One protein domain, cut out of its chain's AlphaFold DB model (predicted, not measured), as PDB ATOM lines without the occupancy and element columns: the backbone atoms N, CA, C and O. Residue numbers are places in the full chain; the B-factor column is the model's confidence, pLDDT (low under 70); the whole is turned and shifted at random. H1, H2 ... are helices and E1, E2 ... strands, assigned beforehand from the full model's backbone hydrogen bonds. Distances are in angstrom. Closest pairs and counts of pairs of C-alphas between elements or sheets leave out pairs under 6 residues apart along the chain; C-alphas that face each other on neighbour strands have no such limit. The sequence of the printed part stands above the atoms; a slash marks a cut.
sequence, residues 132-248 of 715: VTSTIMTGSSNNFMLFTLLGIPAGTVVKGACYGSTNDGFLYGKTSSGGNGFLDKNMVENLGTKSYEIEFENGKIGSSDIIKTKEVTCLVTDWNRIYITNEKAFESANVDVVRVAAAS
ATOM      1  N   VAL A 132     332.446 160.602 267.590       97.94
ATOM      2  CA  VAL A 132     332.115 159.213 267.917       97.94
ATOM      3  C   VAL A 132     330.756 158.875 267.311       97.94
ATOM      4  O   VAL A 132     329.722 159.409 267.709       97.94
ATOM      5  N   THR A 133     330.747 157.945 266.361       96.81
ATOM      6  CA  THR A 133     329.524 157.466 265.692       96.81
ATOM      7  C   THR A 133     329.154 156.032 266.074       96.81
ATOM      8  O   THR A 133     328.054 155.575 265.762       96.81
ATOM      9  N   SER A 134     330.041 155.327 266.782       96.88
ATOM     10  CA  SER A 134     329.836 153.961 267.262       96.88
ATOM     11  C   SER A 134     330.508 153.768 268.622       96.88
ATOM     12  O   SER A 134     331.727 153.882 268.749       96.88
ATOM     13  N   THR A 135     329.707 153.481 269.649       97.19
ATOM     14  CA  THR A 135     330.167 153.354 271.039       97.19
ATOM     15  C   THR A 135     329.575 152.125 271.720       97.19
ATOM     16  O   THR A 135     328.483 151.662 271.378       97.19
ATOM     17  N   ILE A 136     330.263 151.635 272.744       95.31
ATOM     18  CA  ILE A 136     329.671 150.819 273.814       95.31
ATOM     19  C   ILE A 136     329.669 151.620 275.117       95.31
ATOM     20  O   ILE A 136     330.339 152.649 275.201       95.31
ATOM     21  N   MET A 137     328.906 151.195 276.123       93.62
ATOM     22  CA  MET A 137     328.886 151.911 277.401       93.62
ATOM     23  C   MET A 137     328.488 151.055 278.598       93.62
ATOM     24  O   MET A 137     327.737 150.090 278.457       93.62
ATOM     25  N   THR A 138     328.927 151.436 279.795       90.88
ATOM     26  CA  THR A 138     328.401 150.828 281.021       90.88
ATOM     27  C   THR A 138     326.975 151.302 281.294       90.88
ATOM     28  O   THR A 138     326.680 152.494 281.223       90.88
ATOM     29  N   GLY A 139     326.052 150.382 281.590       85.69
ATOM     30  CA  GLY A 139     324.637 150.705 281.818       85.69
ATOM     31  C   GLY A 139     324.299 150.950 283.280       85.69
ATOM     32  O   GLY A 139     323.370 150.352 283.838       85.69
ATOM     33  N   SER A 140     325.051 151.848 283.917       87.25
ATOM     34  CA  SER A 140     324.594 152.471 285.156       87.25
ATOM     35  C   SER A 140     323.369 153.354 284.878       87.25
ATOM     36  O   SER A 140     323.180 153.868 283.772       87.25
ATOM     37  N   SER A 141     322.509 153.544 285.881       84.75
ATOM     38  CA  SER A 141     321.285 154.342 285.705       84.75
ATOM     39  C   SER A 141     321.578 155.803 285.360       84.75
ATOM     40  O   SER A 141     320.808 156.408 284.623       84.75
ATOM     41  N   ASN A 142     322.686 156.358 285.859       87.88
ATOM     42  CA  ASN A 142     323.085 157.735 285.575       87.88
ATOM     43  C   ASN A 142     323.703 157.876 284.177       87.88
ATOM     44  O   ASN A 142     323.393 158.840 283.481       87.88
ATOM     45  N   ASN A 143     324.491 156.896 283.720       90.31
ATOM     46  CA  ASN A 143     325.037 156.917 282.365       90.31
ATOM     47  C   ASN A 143     323.920 156.750 281.315       90.31
ATOM     48  O   ASN A 143     323.825 157.536 280.374       90.31
ATOM     49  N   PHE A 144     322.976 155.819 281.533       89.12
ATOM     50  CA  PHE A 144     321.769 155.730 280.698       89.12
ATOM     51  C   PHE A 144     320.960 157.033 280.699       89.12
ATOM     52  O   PHE A 144     320.457 157.436 279.646       89.12
ATOM     53  N   MET A 145     320.850 157.706 281.849       87.75
ATOM     54  CA  MET A 145     320.156 158.989 281.949       87.75
ATOM     55  C   MET A 145     320.843 160.061 281.098       87.75
ATOM     56  O   MET A 145     320.159 160.710 280.313       87.75
ATOM     57  N   LEU A 146     322.171 160.215 281.190       90.62
ATOM     58  CA  LEU A 146     322.925 161.183 280.381       90.62
ATOM     59  C   LEU A 146     322.771 160.929 278.879       90.62
ATOM     60  O   LEU A 146     322.500 161.861 278.124       90.62
ATOM     61  N   PHE A 147     322.879 159.676 278.438       91.56
ATOM     62  CA  PHE A 147     322.719 159.334 277.023       91.56
ATOM     63  C   PHE A 147     321.298 159.589 276.516       91.56
ATOM     64  O   PHE A 147     321.118 160.105 275.411       91.56
ATOM     65  N   THR A 148     320.292 159.270 277.336       86.88
ATOM     66  CA  THR A 148     318.884 159.572 277.037       86.88
ATOM     67  C   THR A 148     318.689 161.076 276.877       86.88
ATOM     68  O   THR A 148     318.131 161.529 275.879       86.88
ATOM     69  N   LEU A 149     319.217 161.844 277.829       84.88
ATOM     70  CA  LEU A 149     319.174 163.300 277.875       84.88
ATOM     71  C   LEU A 149     319.778 163.962 276.640       84.88
ATOM     72  O   LEU A 149     319.182 164.851 276.027       84.88
ATOM     73  N   LEU A 150     320.964 163.495 276.266       89.44
ATOM     74  CA  LEU A 150     321.710 163.981 275.114       89.44
ATOM     75  C   LEU A 150     321.090 163.541 273.782       89.44
ATOM     76  O   LEU A 150     321.515 164.005 272.727       89.44
ATOM     77  N   GLY A 151     320.069 162.680 273.810       85.94
ATOM     78  CA  GLY A 151     319.433 162.154 272.608       85.94
ATOM     79  C   GLY A 151     320.360 161.254 271.793       85.94
ATOM     80  O   GLY A 151     320.186 161.148 270.580       85.94
ATOM     81  N   ILE A 152     321.344 160.615 272.434       89.50
ATOM     82  CA  ILE A 152     322.287 159.724 271.756       89.50
ATOM     83  C   ILE A 152     321.549 158.421 271.405       89.50
ATOM     84  O   ILE A 152     321.065 157.722 272.300       89.50
ATOM     85  N   PRO A 153     321.425 158.064 270.114       86.31
ATOM     86  CA  PRO A 153     320.494 157.026 269.692       86.31
ATOM     87  C   PRO A 153     321.017 155.608 269.964       86.31
ATOM     88  O   PRO A 153     322.087 155.204 269.491       86.31
ATOM     89  N   ALA A 154     320.196 154.807 270.648       87.94
ATOM     90  CA  ALA A 154     320.384 153.365 270.786       87.94
ATOM     91  C   ALA A 154     320.395 152.665 269.410       87.94
ATOM     92  O   ALA A 154     319.651 153.032 268.498       87.94
ATOM     93  N   GLY A 155     321.272 151.675 269.234       85.88
ATOM     94  CA  GLY A 155     321.465 150.891 268.007       85.88
ATOM     95  C   GLY A 155     322.161 151.627 266.858       85.88
ATOM     96  O   GLY A 155     322.978 151.040 266.141       85.88
ATOM     97  N   THR A 156     321.907 152.929 266.697       88.62
ATOM     98  CA  THR A 156     322.568 153.751 265.670       88.62
ATOM     99  C   THR A 156     323.943 154.218 266.126       88.62
ATOM    100  O   THR A 156     324.892 154.058 265.364       88.62
ATOM    101  N   VAL A 157     324.069 154.705 267.363       93.75
ATOM    102  CA  VAL A 157     325.351 155.118 267.954       93.75
ATOM    103  C   VAL A 157     325.780 154.139 269.043       93.75
ATOM    104  O   VAL A 157     326.872 153.586 268.967       93.75
ATOM    105  N   VAL A 158     324.908 153.843 270.012       94.19
ATOM    106  CA  VAL A 158     325.212 152.861 271.070       94.19
ATOM    107  C   VAL A 158     324.978 151.446 270.547       94.19
ATOM    108  O   VAL A 158     323.849 151.091 270.224       94.19
ATOM    109  N   LYS A 159     326.035 150.636 270.457       93.56
ATOM    110  CA  LYS A 159     326.007 149.274 269.891       93.56
ATOM    111  C   LYS A 159     325.895 148.179 270.940       93.56
ATOM    112  O   LYS A 159     325.391 147.099 270.645       93.56
ATOM    113  N   GLY A 160     326.346 148.455 272.157       92.44
ATOM    114  CA  GLY A 160     326.299 147.511 273.262       92.44
ATOM    115  C   GLY A 160     326.364 148.215 274.609       92.44
ATOM    116  O   GLY A 160     326.981 149.274 274.735       92.44
ATOM    117  N   ALA A 161     325.724 147.621 275.609       92.44
ATOM    118  CA  ALA A 161     325.775 148.087 276.986       92.44
ATOM    119  C   ALA A 161     325.628 146.922 277.966       92.44
ATOM    120  O   ALA A 161     325.007 145.913 277.640       92.44
ATOM    121  N   CYS A 162     326.164 147.050 279.178       89.56
ATOM    122  CA  CYS A 162     325.823 146.122 280.259       89.56
ATOM    123  C   CYS A 162     324.520 146.566 280.937       89.56
ATOM    124  O   CYS A 162     324.362 147.729 281.280       89.56
ATOM    125  N   TYR A 163     323.559 145.663 281.112       87.12
ATOM    126  CA  TYR A 163     322.298 145.953 281.789       87.12
ATOM    127  C   TYR A 163     321.608 144.688 282.302       87.12
ATOM    128  O   TYR A 163     321.735 143.597 281.741       87.12
ATOM    129  N   GLY A 164     320.819 144.852 283.363       83.19
ATOM    130  CA  GLY A 164     320.106 143.786 284.058       83.19
ATOM    131  C   GLY A 164     318.652 144.137 284.378       83.19
ATOM    132  O   GLY A 164     318.083 145.109 283.885       83.19
ATOM    133  N   SER A 165     318.027 143.321 285.228       80.00
ATOM    134  CA  SER A 165     316.618 143.478 285.628       80.00
ATOM    135  C   SER A 165     316.353 144.684 286.539       80.00
ATOM    136  O   SER A 165     315.198 145.077 286.722       80.00
ATOM    137  N   THR A 166     317.406 145.263 287.118       78.62
ATOM    138  CA  THR A 166     317.337 146.435 287.999       78.62
ATOM    139  C   THR A 166     317.245 147.750 287.231       78.62
ATOM    140  O   THR A 166     316.803 148.743 287.806       78.62
ATOM    141  N   ASN A 167     317.613 147.771 285.946       85.31
ATOM    142  CA  ASN A 167     317.476 148.956 285.107       85.31
ATOM    143  C   ASN A 167     315.997 149.299 284.859       85.31
ATOM    144  O   ASN A 167     315.104 148.442 284.890       85.31
ATOM    145  N   ASP A 168     315.732 150.577 284.596       80.88
ATOM    146  CA  ASP A 168     314.382 151.054 284.324       80.88
ATOM    147  C   ASP A 168     313.907 150.615 282.929       80.88
ATOM    148  O   ASP A 168     314.184 151.253 281.916       80.88
ATOM    149  N   GLY A 169     313.164 149.508 282.887       79.69
ATOM    150  CA  GLY A 169     312.534 148.995 281.672       79.69
ATOM    151  C   GLY A 169     311.487 149.921 281.053       79.69
ATOM    152  O   GLY A 169     311.174 149.754 279.878       79.69
ATOM    153  N   PHE A 170     310.940 150.876 281.809       77.75
ATOM    154  CA  PHE A 170     310.000 151.855 281.275       77.75
ATOM    155  C   PHE A 170     310.744 152.958 280.518       77.75
ATOM    156  O   PHE A 170     310.401 153.255 279.377       77.75
ATOM    157  N   LEU A 171     311.791 153.516 281.133       77.69
ATOM    158  CA  LEU A 171     312.565 154.615 280.553       77.69
ATOM    159  C   LEU A 171     313.531 154.144 279.455       77.69
ATOM    160  O   LEU A 171     313.637 154.770 278.405       77.69
ATOM    161  N   TYR A 172     314.227 153.029 279.687       83.69
ATOM    162  CA  TYR A 172     315.301 152.543 278.812       83.69
ATOM    163  C   TYR A 172     314.891 151.339 277.954       83.69
ATOM    164  O   TYR A 172     315.685 150.848 277.151       83.69
ATOM    165  N   GLY A 173     313.672 150.821 278.130       77.94
ATOM    166  CA  GLY A 173     313.165 149.674 277.380       77.94
ATOM    167  C   GLY A 173     312.512 150.026 276.047       77.94
ATOM    168  O   GLY A 173     312.617 151.133 275.522       77.94
ATOM    169  N   LYS A 174     311.826 149.032 275.476       66.25
ATOM    170  CA  LYS A 174     311.076 149.184 274.229       66.25
ATOM    171  C   LYS A 174     309.765 149.911 274.504       66.25
ATOM    172  O   LYS A 174     308.907 149.410 275.230       66.25
ATOM    173  N   THR A 175     309.592 151.080 273.910       54.81
ATOM    174  CA  THR A 175     308.402 151.900 274.152       54.81
ATOM    175  C   THR A 175     307.209 151.362 273.356       54.81
ATOM    176  O   THR A 175     307.366 150.817 272.260       54.81
ATOM    177  N   SER A 176     305.984 151.542 273.869       38.38
ATOM    178  CA  SER A 176     304.746 151.138 273.168       38.38
ATOM    179  C   SER A 176     304.533 151.866 271.831       38.38
ATOM    180  O   SER A 176     303.674 151.472 271.048       38.38
ATOM    181  N   SER A 177     305.296 152.934 271.598       41.09
ATOM    182  CA  SER A 177     305.234 153.833 270.444       41.09
ATOM    183  C   SER A 177     306.270 153.494 269.364       41.09
ATOM    184  O   SER A 177     306.378 154.225 268.386       41.09
ATOM    185  N   GLY A 178     307.060 152.426 269.541       41.22
ATOM    186  CA  GLY A 178     308.097 152.013 268.586       41.22
ATOM    187  C   GLY A 178     309.463 152.691 268.760       41.22
ATOM    188  O   GLY A 178     310.352 152.465 267.946       41.22
ATOM    189  N   GLY A 179     309.660 153.490 269.812       48.19
ATOM    190  CA  GLY A 179     310.976 153.998 270.210       48.19
ATOM    191  C   GLY A 179     311.841 152.885 270.811       48.19
ATOM    192  O   GLY A 179     311.408 152.198 271.742       48.19
ATOM    193  N   ASN A 180     313.033 152.716 270.244       58.22
ATOM    194  CA  ASN A 180     314.027 151.699 270.576       58.22
ATOM    195  C   ASN A 180     314.953 152.213 271.694       58.22
ATOM    196  O   ASN A 180     315.712 153.151 271.463       58.22
ATOM    197  N   GLY A 181     314.875 151.630 272.894       79.06
ATOM    198  CA  GLY A 181     315.699 152.008 274.050       79.06
ATOM    199  C   GLY A 181     316.941 151.127 274.233       79.06
ATOM    200  O   GLY A 181     317.087 150.092 273.580       79.06
ATOM    201  N   PHE A 182     317.831 151.512 275.153       86.88
ATOM    202  CA  PHE A 182     319.096 150.812 275.418       86.88
ATOM    203  C   PHE A 182     318.948 149.362 275.903       86.88
ATOM    204  O   PHE A 182     319.910 148.605 275.840       86.88
ATOM    205  N   LEU A 183     317.764 148.962 276.379       87.38
ATOM    206  CA  LEU A 183     317.496 147.594 276.833       87.38
ATOM    207  C   LEU A 183     316.902 146.695 275.728       87.38
ATOM    208  O   LEU A 183     316.649 145.512 275.981       87.38
ATOM    209  N   ASP A 184     316.669 147.209 274.511       85.12
ATOM    210  CA  ASP A 184     316.228 146.393 273.370       85.12
ATOM    211  C   ASP A 184     317.411 145.625 272.761       85.12
ATOM    212  O   ASP A 184     318.222 146.179 272.019       85.12
ATOM    213  N   LYS A 185     317.455 144.316 273.033       84.12
ATOM    214  CA  LYS A 185     318.502 143.393 272.558       84.12
ATOM    215  C   LYS A 185     318.630 143.308 271.034       84.12
ATOM    216  O   LYS A 185     319.634 142.814 270.547       84.12
ATOM    217  N   ASN A 186     317.627 143.747 270.270       83.88
ATOM    218  CA  ASN A 186     317.728 143.779 268.807       83.88
ATOM    219  C   ASN A 186     318.510 144.998 268.293       83.88
ATOM    220  O   ASN A 186     318.799 145.083 267.102       83.88
ATOM    221  N   MET A 187     318.785 145.965 269.169       83.50
ATOM    222  CA  MET A 187     319.378 147.259 268.834       83.50
ATOM    223  C   MET A 187     320.707 147.445 269.554       83.50
ATOM    224  O   MET A 187     321.698 147.809 268.929       83.50
ATOM    225  N   VAL A 188     320.716 147.172 270.857       89.88
ATOM    226  CA  VAL A 188     321.884 147.276 271.726       89.88
ATOM    227  C   VAL A 188     322.160 145.896 272.292       89.88
ATOM    228  O   VAL A 188     321.311 145.308 272.957       89.88
ATOM    229  N   GLU A 189     323.344 145.370 272.021       90.81
ATOM    230  CA  GLU A 189     323.748 144.081 272.567       90.81
ATOM    231  C   GLU A 189     323.974 144.177 274.076       90.81
ATOM    232  O   GLU A 189     324.566 145.138 274.579       90.81
ATOM    233  N   ASN A 190     323.535 143.153 274.806       89.75
ATOM    234  CA  ASN A 190     323.777 143.071 276.240       89.75
ATOM    235  C   ASN A 190     325.177 142.499 276.495       89.75
ATOM    236  O   ASN A 190     325.420 141.318 276.254       89.75
ATOM    237  N   LEU A 191     326.073 143.340 277.003       88.81
ATOM    238  CA  LEU A 191     327.478 143.017 277.257       88.81
ATOM    239  C   LEU A 191     327.767 142.527 278.682       88.81
ATOM    240  O   LEU A 191     328.923 142.272 279.001       88.81
ATOM    241  N   GLY A 192     326.741 142.388 279.522       86.69
ATOM    242  CA  GLY A 192     326.872 141.939 280.905       86.69
ATOM    243  C   GLY A 192     325.683 142.359 281.761       86.69
ATOM    244  O   GLY A 192     324.956 143.292 281.432       86.69
ATOM    245  N   THR A 193     325.462 141.675 282.884       81.69
ATOM    246  CA  THR A 193     324.252 141.900 283.700       81.69
ATOM    247  C   THR A 193     324.395 142.982 284.763       81.69
ATOM    248  O   THR A 193     323.385 143.437 285.304       81.69
ATOM    249  N   LYS A 194     325.625 143.401 285.069       79.50
ATOM    250  CA  LYS A 194     325.910 144.451 286.049       79.50
ATOM    251  C   LYS A 194     326.585 145.636 285.385       79.50
ATOM    252  O   LYS A 194     327.330 145.474 284.424       79.50
ATOM    253  N   SER A 195     326.381 146.820 285.956       74.50
ATOM    254  CA  SER A 195     326.934 148.078 285.443       74.50
ATOM    255  C   SER A 195     328.464 148.093 285.361       74.50
ATOM    256  O   SER A 195     329.014 148.939 284.678       74.50
ATOM    257  N   TYR A 196     329.141 147.164 286.032       74.69
ATOM    258  CA  TYR A 196     330.596 147.047 286.082       74.69
ATOM    259  C   TYR A 196     331.156 145.795 285.380       74.69
ATOM    260  O   TYR A 196     332.327 145.461 285.526       74.69
ATOM    261  N   GLU A 197     330.319 145.065 284.641       69.94
ATOM    262  CA  GLU A 197     330.688 143.815 283.965       69.94
ATOM    263  C   GLU A 197     330.700 144.006 282.441       69.94
ATOM    264  O   GLU A 197     329.871 143.430 281.745       69.94
ATOM    265  N   ILE A 198     331.615 144.820 281.898       82.19
ATOM    266  CA  ILE A 198     331.958 144.746 280.464       82.19
ATOM    267  C   ILE A 198     333.318 144.071 280.332       82.19
ATOM    268  O   ILE A 198     334.372 144.694 280.450       82.19
ATOM    269  N   GLU A 199     333.295 142.771 280.065       75.81
ATOM    270  CA  GLU A 199     334.516 142.006 279.851       75.81
ATOM    271  C   GLU A 199     335.033 142.169 278.421       75.81
ATOM    272  O   GLU A 199     334.265 142.208 277.455       75.81
ATOM    273  N   PHE A 200     336.358 142.221 278.276       73.12
ATOM    274  CA  PHE A 200     337.043 142.104 276.990       73.12
ATOM    275  C   PHE A 200     337.402 140.631 276.766       73.12
ATOM    276  O   PHE A 200     338.510 140.183 277.052       73.12
ATOM    277  N   GLU A 201     336.419 139.850 276.327       71.44
ATOM    278  CA  GLU A 201     336.567 138.411 276.083       71.44
ATOM    279  C   GLU A 201     337.267 138.151 274.738       71.44
ATOM    280  O   GLU A 201     336.938 138.776 273.733       71.44
ATOM    281  N   ASN A 202     338.209 137.202 274.674       53.00
ATOM    282  CA  ASN A 202     338.841 136.781 273.417       53.00
ATOM    283  C   ASN A 202     338.024 135.653 272.760       53.00
ATOM    284  O   ASN A 202     338.203 134.483 273.091       53.00
ATOM    285  N   GLY A 203     337.169 135.996 271.790       44.28
ATOM    286  CA  GLY A 203     336.529 135.012 270.903       44.28
ATOM    287  C   GLY A 203     335.175 134.455 271.366       44.28
ATOM    288  O   GLY A 203     334.837 133.325 271.014       44.28
ATOM    289  N   LYS A 204     334.399 135.232 272.127       48.12
ATOM    290  CA  LYS A 204     332.954 135.025 272.336       48.12
ATOM    291  C   LYS A 204     332.207 136.289 271.916       48.12
ATOM    292  O   LYS A 204     332.768 137.377 272.052       48.12
ATOM    293  N   ILE A 205     330.926 136.139 271.561       52.50
ATOM    294  CA  ILE A 205     330.001 137.268 271.389       52.50
ATOM    295  C   ILE A 205     330.007 138.068 272.699       52.50
ATOM    296  O   ILE A 205     329.506 137.608 273.722       52.50
ATOM    297  N   GLY A 206     330.660 139.223 272.658       69.94
ATOM    298  CA  GLY A 206     331.025 140.067 273.790       69.94
ATOM    299  C   GLY A 206     331.614 141.376 273.267       69.94
ATOM    300  O   GLY A 206     331.486 141.681 272.078       69.94
ATOM    301  N   SER A 207     332.267 142.169 274.118       77.62
ATOM    302  CA  SER A 207     332.717 143.507 273.703       77.62
ATOM    303  C   SER A 207     333.689 143.472 272.512       77.62
ATOM    304  O   SER A 207     333.512 144.247 271.575       77.62
ATOM    305  N   SER A 208     334.638 142.529 272.465       80.81
ATOM    306  CA  SER A 208     335.640 142.437 271.387       80.81
ATOM    307  C   SER A 208     335.047 142.104 270.007       80.81
ATOM    308  O   SER A 208     335.537 142.598 268.988       80.81
ATOM    309  N   ASP A 209     333.974 141.310 269.960       84.62
ATOM    310  CA  ASP A 209     333.265 140.965 268.725       84.62
ATOM    311  C   ASP A 209     332.438 142.148 268.213       84.62
ATOM    312  O   ASP A 209     332.460 142.454 267.017       84.62
ATOM    313  N   ILE A 210     331.749 142.863 269.107       88.25
ATOM    314  CA  ILE A 210     331.008 144.080 268.744       88.25
ATOM    315  C   ILE A 210     331.963 145.158 268.258       88.25
ATOM    316  O   ILE A 210     331.683 145.792 267.244       88.25
ATOM    317  N   ILE A 211     333.101 145.334 268.932       88.62
ATOM    318  CA  ILE A 211     334.102 146.328 268.544       88.62
ATOM    319  C   ILE A 211     334.523 146.132 267.089       88.62
ATOM    320  O   ILE A 211     334.495 147.080 266.307       88.62
ATOM    321  N   LYS A 212     334.802 144.887 266.696       86.94
ATOM    322  CA  LYS A 212     335.179 144.548 265.318       86.94
ATOM    323  C   LYS A 212     334.017 144.663 264.334       86.94
ATOM    324  O   LYS A 212     334.193 145.190 263.244       86.94
ATOM    325  N   THR A 213     332.845 144.131 264.679       89.25
ATOM    326  CA  THR A 213     331.719 143.996 263.732       89.25
ATOM    327  C   THR A 213     330.881 145.261 263.578       89.25
ATOM    328  O   THR A 213     330.166 145.399 262.585       89.25
ATOM    329  N   LYS A 214     330.931 146.168 264.558       91.81
ATOM    330  CA  LYS A 214     330.181 147.429 264.582       91.81
ATOM    331  C   LYS A 214     331.091 148.656 264.585       91.81
ATOM    332  O   LYS A 214     330.581 149.755 264.789       91.81
ATOM    333  N   GLU A 215     332.394 148.464 264.371       92.50
ATOM    334  CA  GLU A 215     333.394 149.536 264.264       92.50
ATOM    335  C   GLU A 215     333.345 150.493 265.464       92.50
ATOM    336  O   GLU A 215     333.317 151.709 265.313       92.50
ATOM    337  N   VAL A 216     333.253 149.937 266.675       94.31
ATOM    338  CA  VAL A 216     333.208 150.742 267.904       94.31
ATOM    339  C   VAL A 216     334.552 151.424 268.098       94.31
ATOM    340  O   VAL A 216     335.584 150.757 268.077       94.31
ATOM    341  N   THR A 217     334.531 152.733 268.336       95.62
ATOM    342  CA  THR A 217     335.740 153.534 268.585       95.62
ATOM    343  C   THR A 217     335.807 154.088 270.000       95.62
ATOM    344  O   THR A 217     336.850 154.594 270.394       95.62
ATOM    345  N   CYS A 218     334.718 153.993 270.767       97.44
ATOM    346  CA  CYS A 218     334.625 154.543 272.114       97.44
ATOM    347  C   CYS A 218     333.926 153.568 273.073       97.44
ATOM    348  O   CYS A 218     332.962 152.886 272.707       97.44
ATOM    349  N   LEU A 219     334.383 153.540 274.321       95.81
ATOM    350  CA  LEU A 219     333.654 153.015 275.467       95.81
ATOM    351  C   LEU A 219     333.392 154.168 276.436       95.81
ATOM    352  O   LEU A 219     334.330 154.850 276.837       95.81
ATOM    353  N   VAL A 220     332.131 154.382 276.822       96.62
ATOM    354  CA  VAL A 220     331.773 155.396 277.827       96.62
ATOM    355  C   VAL A 220     331.404 154.741 279.152       96.62
ATOM    356  O   VAL A 220     330.582 153.823 279.191       96.62
ATOM    357  N   THR A 221     331.981 155.216 280.253       94.31
ATOM    358  CA  THR A 221     331.726 154.659 281.584       94.31
ATOM    359  C   THR A 221     331.727 155.707 282.694       94.31
ATOM    360  O   THR A 221     332.172 156.830 282.497       94.31
ATOM    361  N   ASP A 222     331.231 155.347 283.878       92.19
ATOM    362  CA  ASP A 222     331.404 156.146 285.091       92.19
ATOM    363  C   ASP A 222     332.884 156.247 285.513       92.19
ATOM    364  O   ASP A 222     333.697 155.355 285.237       92.19
ATOM    365  N   TRP A 223     333.215 157.331 286.220       91.38
ATOM    366  CA  TRP A 223     334.568 157.664 286.680       91.38
ATOM    367  C   TRP A 223     335.229 156.579 287.534       91.38
ATOM    368  O   TRP A 223     336.431 156.330 287.422       91.38
ATOM    369  N   ASN A 224     334.446 155.900 288.374       87.31
ATOM    370  CA  ASN A 224     334.993 154.938 289.313       87.31
ATOM    371  C   ASN A 224     335.543 153.709 288.568       87.31
ATOM    372  O   ASN A 224     334.897 153.113 287.695       87.31
ATOM    373  N   ARG A 225     336.758 153.298 288.931       84.62
ATOM    374  CA  ARG A 225     337.465 152.197 288.278       84.62
ATOM    375  C   ARG A 225     336.725 150.865 288.362       84.62
ATOM    376  O   ARG A 225     336.895 150.034 287.472       84.62
ATOM    377  N   ILE A 226     335.861 150.664 289.363       85.12
ATOM    378  CA  ILE A 226     335.077 149.427 289.479       85.12
ATOM    379  C   ILE A 226     334.268 149.140 288.215       85.12
ATOM    380  O   ILE A 226     334.097 147.976 287.888       85.12
ATOM    381  N   TYR A 227     333.811 150.172 287.493       87.06
ATOM    382  CA  TYR A 227     332.949 150.006 286.324       87.06
ATOM    383  C   TYR A 227     333.670 149.380 285.124       87.06
ATOM    384  O   TYR A 227     333.037 148.667 284.349       87.06
ATOM    385  N   ILE A 228     334.978 149.621 284.988       87.69
ATOM    386  CA  ILE A 228     335.843 149.050 283.949       87.69
ATOM    387  C   ILE A 228     337.229 148.843 284.551       87.69
ATOM    388  O   ILE A 228     337.983 149.795 284.752       87.69
ATOM    389  N   THR A 229     337.581 147.589 284.819       85.50
ATOM    390  CA  THR A 229     338.870 147.216 285.430       85.50
ATOM    391  C   THR A 229     339.937 146.834 284.395       85.50
ATOM    392  O   THR A 229     341.122 146.746 284.714       85.50
ATOM    393  N   ASN A 230     339.530 146.641 283.140       83.81
ATOM    394  CA  ASN A 230     340.314 146.134 282.012       83.81
ATOM    395  C   ASN A 230     340.481 147.168 280.879       83.81
ATOM    396  O   ASN A 230     340.620 146.793 279.718       83.81
ATOM    397  N   GLU A 231     340.493 148.458 281.215       87.94
ATOM    398  CA  GLU A 231     340.600 149.604 280.295       87.94
ATOM    399  C   GLU A 231     341.682 149.442 279.216       87.94
ATOM    400  O   GLU A 231     341.391 149.548 278.026       87.94
ATOM    401  N   LYS A 232     342.886 149.008 279.610       87.12
ATOM    402  CA  LYS A 232     344.014 148.762 278.690       87.12
ATOM    403  C   LYS A 232     343.688 147.809 277.539       87.12
ATOM    404  O   LYS A 232     344.311 147.895 276.482       87.12
ATOM    405  N   ALA A 233     342.764 146.866 277.734       87.06
ATOM    406  CA  ALA A 233     342.356 145.938 276.681       87.06
ATOM    407  C   ALA A 233     341.548 146.651 275.584       87.06
ATOM    408  O   ALA A 233     341.738 146.352 274.406       87.06
ATOM    409  N   PHE A 234     340.707 147.616 275.962       90.25
ATOM    410  CA  PHE A 234     339.965 148.462 275.027       90.25
ATOM    411  C   PHE A 234     340.905 149.412 274.283       90.25
ATOM    412  O   PHE A 234     340.888 149.437 273.054       90.25
ATOM    413  N   GLU A 235     341.808 150.086 274.998       90.00
ATOM    414  CA  GLU A 235     342.797 150.983 274.385       90.00
ATOM    415  C   GLU A 235     343.702 150.237 273.391       90.00
ATOM    416  O   GLU A 235     343.918 150.690 272.268       90.00
ATOM    417  N   SER A 236     344.156 149.027 273.752       87.44
ATOM    418  CA  SER A 236     344.942 148.151 272.861       87.44
ATOM    419  C   SER A 236     344.163 147.704 271.618       87.44
ATOM    420  O   SER A 236     344.764 147.302 270.621       87.44
ATOM    421  N   ALA A 237     342.832 147.754 271.671       86.56
ATOM    422  CA  ALA A 237     341.937 147.488 270.551       86.56
ATOM    423  C   ALA A 237     341.543 148.764 269.787       86.56
ATOM    424  O   ALA A 237     340.642 148.703 268.950       86.56
ATOM    425  N   ASN A 238     342.220 149.893 270.043       89.31
ATOM    426  CA  ASN A 238     341.928 151.203 269.461       89.31
ATOM    427  C   ASN A 238     340.495 151.686 269.773       89.31
ATOM    428  O   ASN A 238     339.822 152.266 268.918       89.31
ATOM    429  N   VAL A 239     340.032 151.407 270.993       93.19
ATOM    430  CA  VAL A 239     338.789 151.933 271.561       93.19
ATOM    431  C   VAL A 239     339.152 152.899 272.676       93.19
ATOM    432  O   VAL A 239     339.725 152.486 273.684       93.19
ATOM    433  N   ASP A 240     338.804 154.166 272.494       95.31
ATOM    434  CA  ASP A 240     339.064 155.211 273.478       95.31
ATOM    435  C   ASP A 240     338.108 155.030 274.671       95.31
ATOM    436  O   ASP A 240     336.922 154.736 274.488       95.31
ATOM    437  N   VAL A 241     338.610 155.171 275.901       94.38
ATOM    438  CA  VAL A 241     337.806 155.013 277.121       94.38
ATOM    439  C   VAL A 241     337.516 156.379 277.732       94.38
ATOM    440  O   VAL A 241     338.379 157.031 278.314       94.38
ATOM    441  N   VAL A 242     336.263 156.808 277.606       96.50
ATOM    442  CA  VAL A 242     335.778 158.080 278.139       96.50
ATOM    443  C   VAL A 242     335.033 157.821 279.440       96.50
ATOM    444  O   VAL A 242     334.015 157.128 279.483       96.50
ATOM    445  N   ARG A 243     335.542 158.397 280.518       94.94
ATOM    446  CA  ARG A 243     335.009 158.294 281.864       94.94
ATOM    447  C   ARG A 243     334.372 159.608 282.301       94.94
ATOM    448  O   ARG A 243     335.001 160.666 282.275       94.94
ATOM    449  N   VAL A 244     333.117 159.529 282.727       95.81
ATOM    450  CA  VAL A 244     332.289 160.686 283.080       95.81
ATOM    451  C   VAL A 244     331.818 160.637 284.530       95.81
ATOM    452  O   VAL A 244     331.617 159.573 285.118       95.81
ATOM    453  N   ALA A 245     331.568 161.810 285.102       94.12
ATOM    454  CA  ALA A 245     331.013 161.973 286.437       94.12
ATOM    455  C   ALA A 245     329.473 161.946 286.390       94.12
ATOM    456  O   ALA A 245     328.806 162.897 286.797       94.12
ATOM    457  N   ALA A 246     328.878 160.870 285.857       91.12
ATOM    458  CA  ALA A 246     327.447 160.853 285.521       91.12
ATOM    459  C   ALA A 246     326.511 160.979 286.735       91.12
ATOM    460  O   ALA A 246     325.352 161.370 286.588       91.12
ATOM    461  N   ALA A 247     327.002 160.634 287.926       87.88
ATOM    462  CA  ALA A 247     326.278 160.739 289.190       87.88
ATOM    463  C   ALA A 247     326.560 162.031 289.973       87.88
ATOM    464  O   ALA A 247     325.923 162.235 291.005       87.88
ATOM    465  N   SER A 248     327.506 162.863 289.519       91.00
ATOM    466  CA  SER A 248     328.011 163.977 290.321       91.00
ATOM    467  C   SER A 248     326.949 165.048 290.553       91.00
ATOM    468  O   SER A 248     326.162 165.393 289.669       91.00
TER     469      SER A 248
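This is residues 132 to 248 of the 715 residues of the protein "Adhesin-like protein" of methanogenic archaeon ISO4-H5 (UniProt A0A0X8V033). Little regular structure surrounds a parallel sheet, H1 over one face, H2 over the other and H3 grazing it. Of 117 printed residues, 41 are in named elements, E1 H1 E2 H2 E3 H3 E4, class mixed; the sheet order is E2 E1 E3 E4. It is compact, radius of gyration of the C-alphas 12.9 A, spans 40 by 32 by 25 A.

E1 is residues 135 to 138, from C-alpha (330.167, 153.354, 271.039), E2 158 to 162, E3 218 to 222, 13.5 A long, and E4 240 to 244, ending at (332.289, 160.686, 283.080). H1 is 141 to 149, H2 207 to 213, H3 231 to 236.

Neighbours E1 and E3 are parallel, N 136 and O 218 3.0 A apart. H1 and H2 are on opposite faces, at heights over the sheet of 9.1 and 8.9 A. In H1, H2 and H3 every O i to N i+4 pair is within hydrogen-bond range.

The printed part has no cut, one long link, E2 to H2, and pLDDT under 70 at 174 to 180, 197 and 202 to 206.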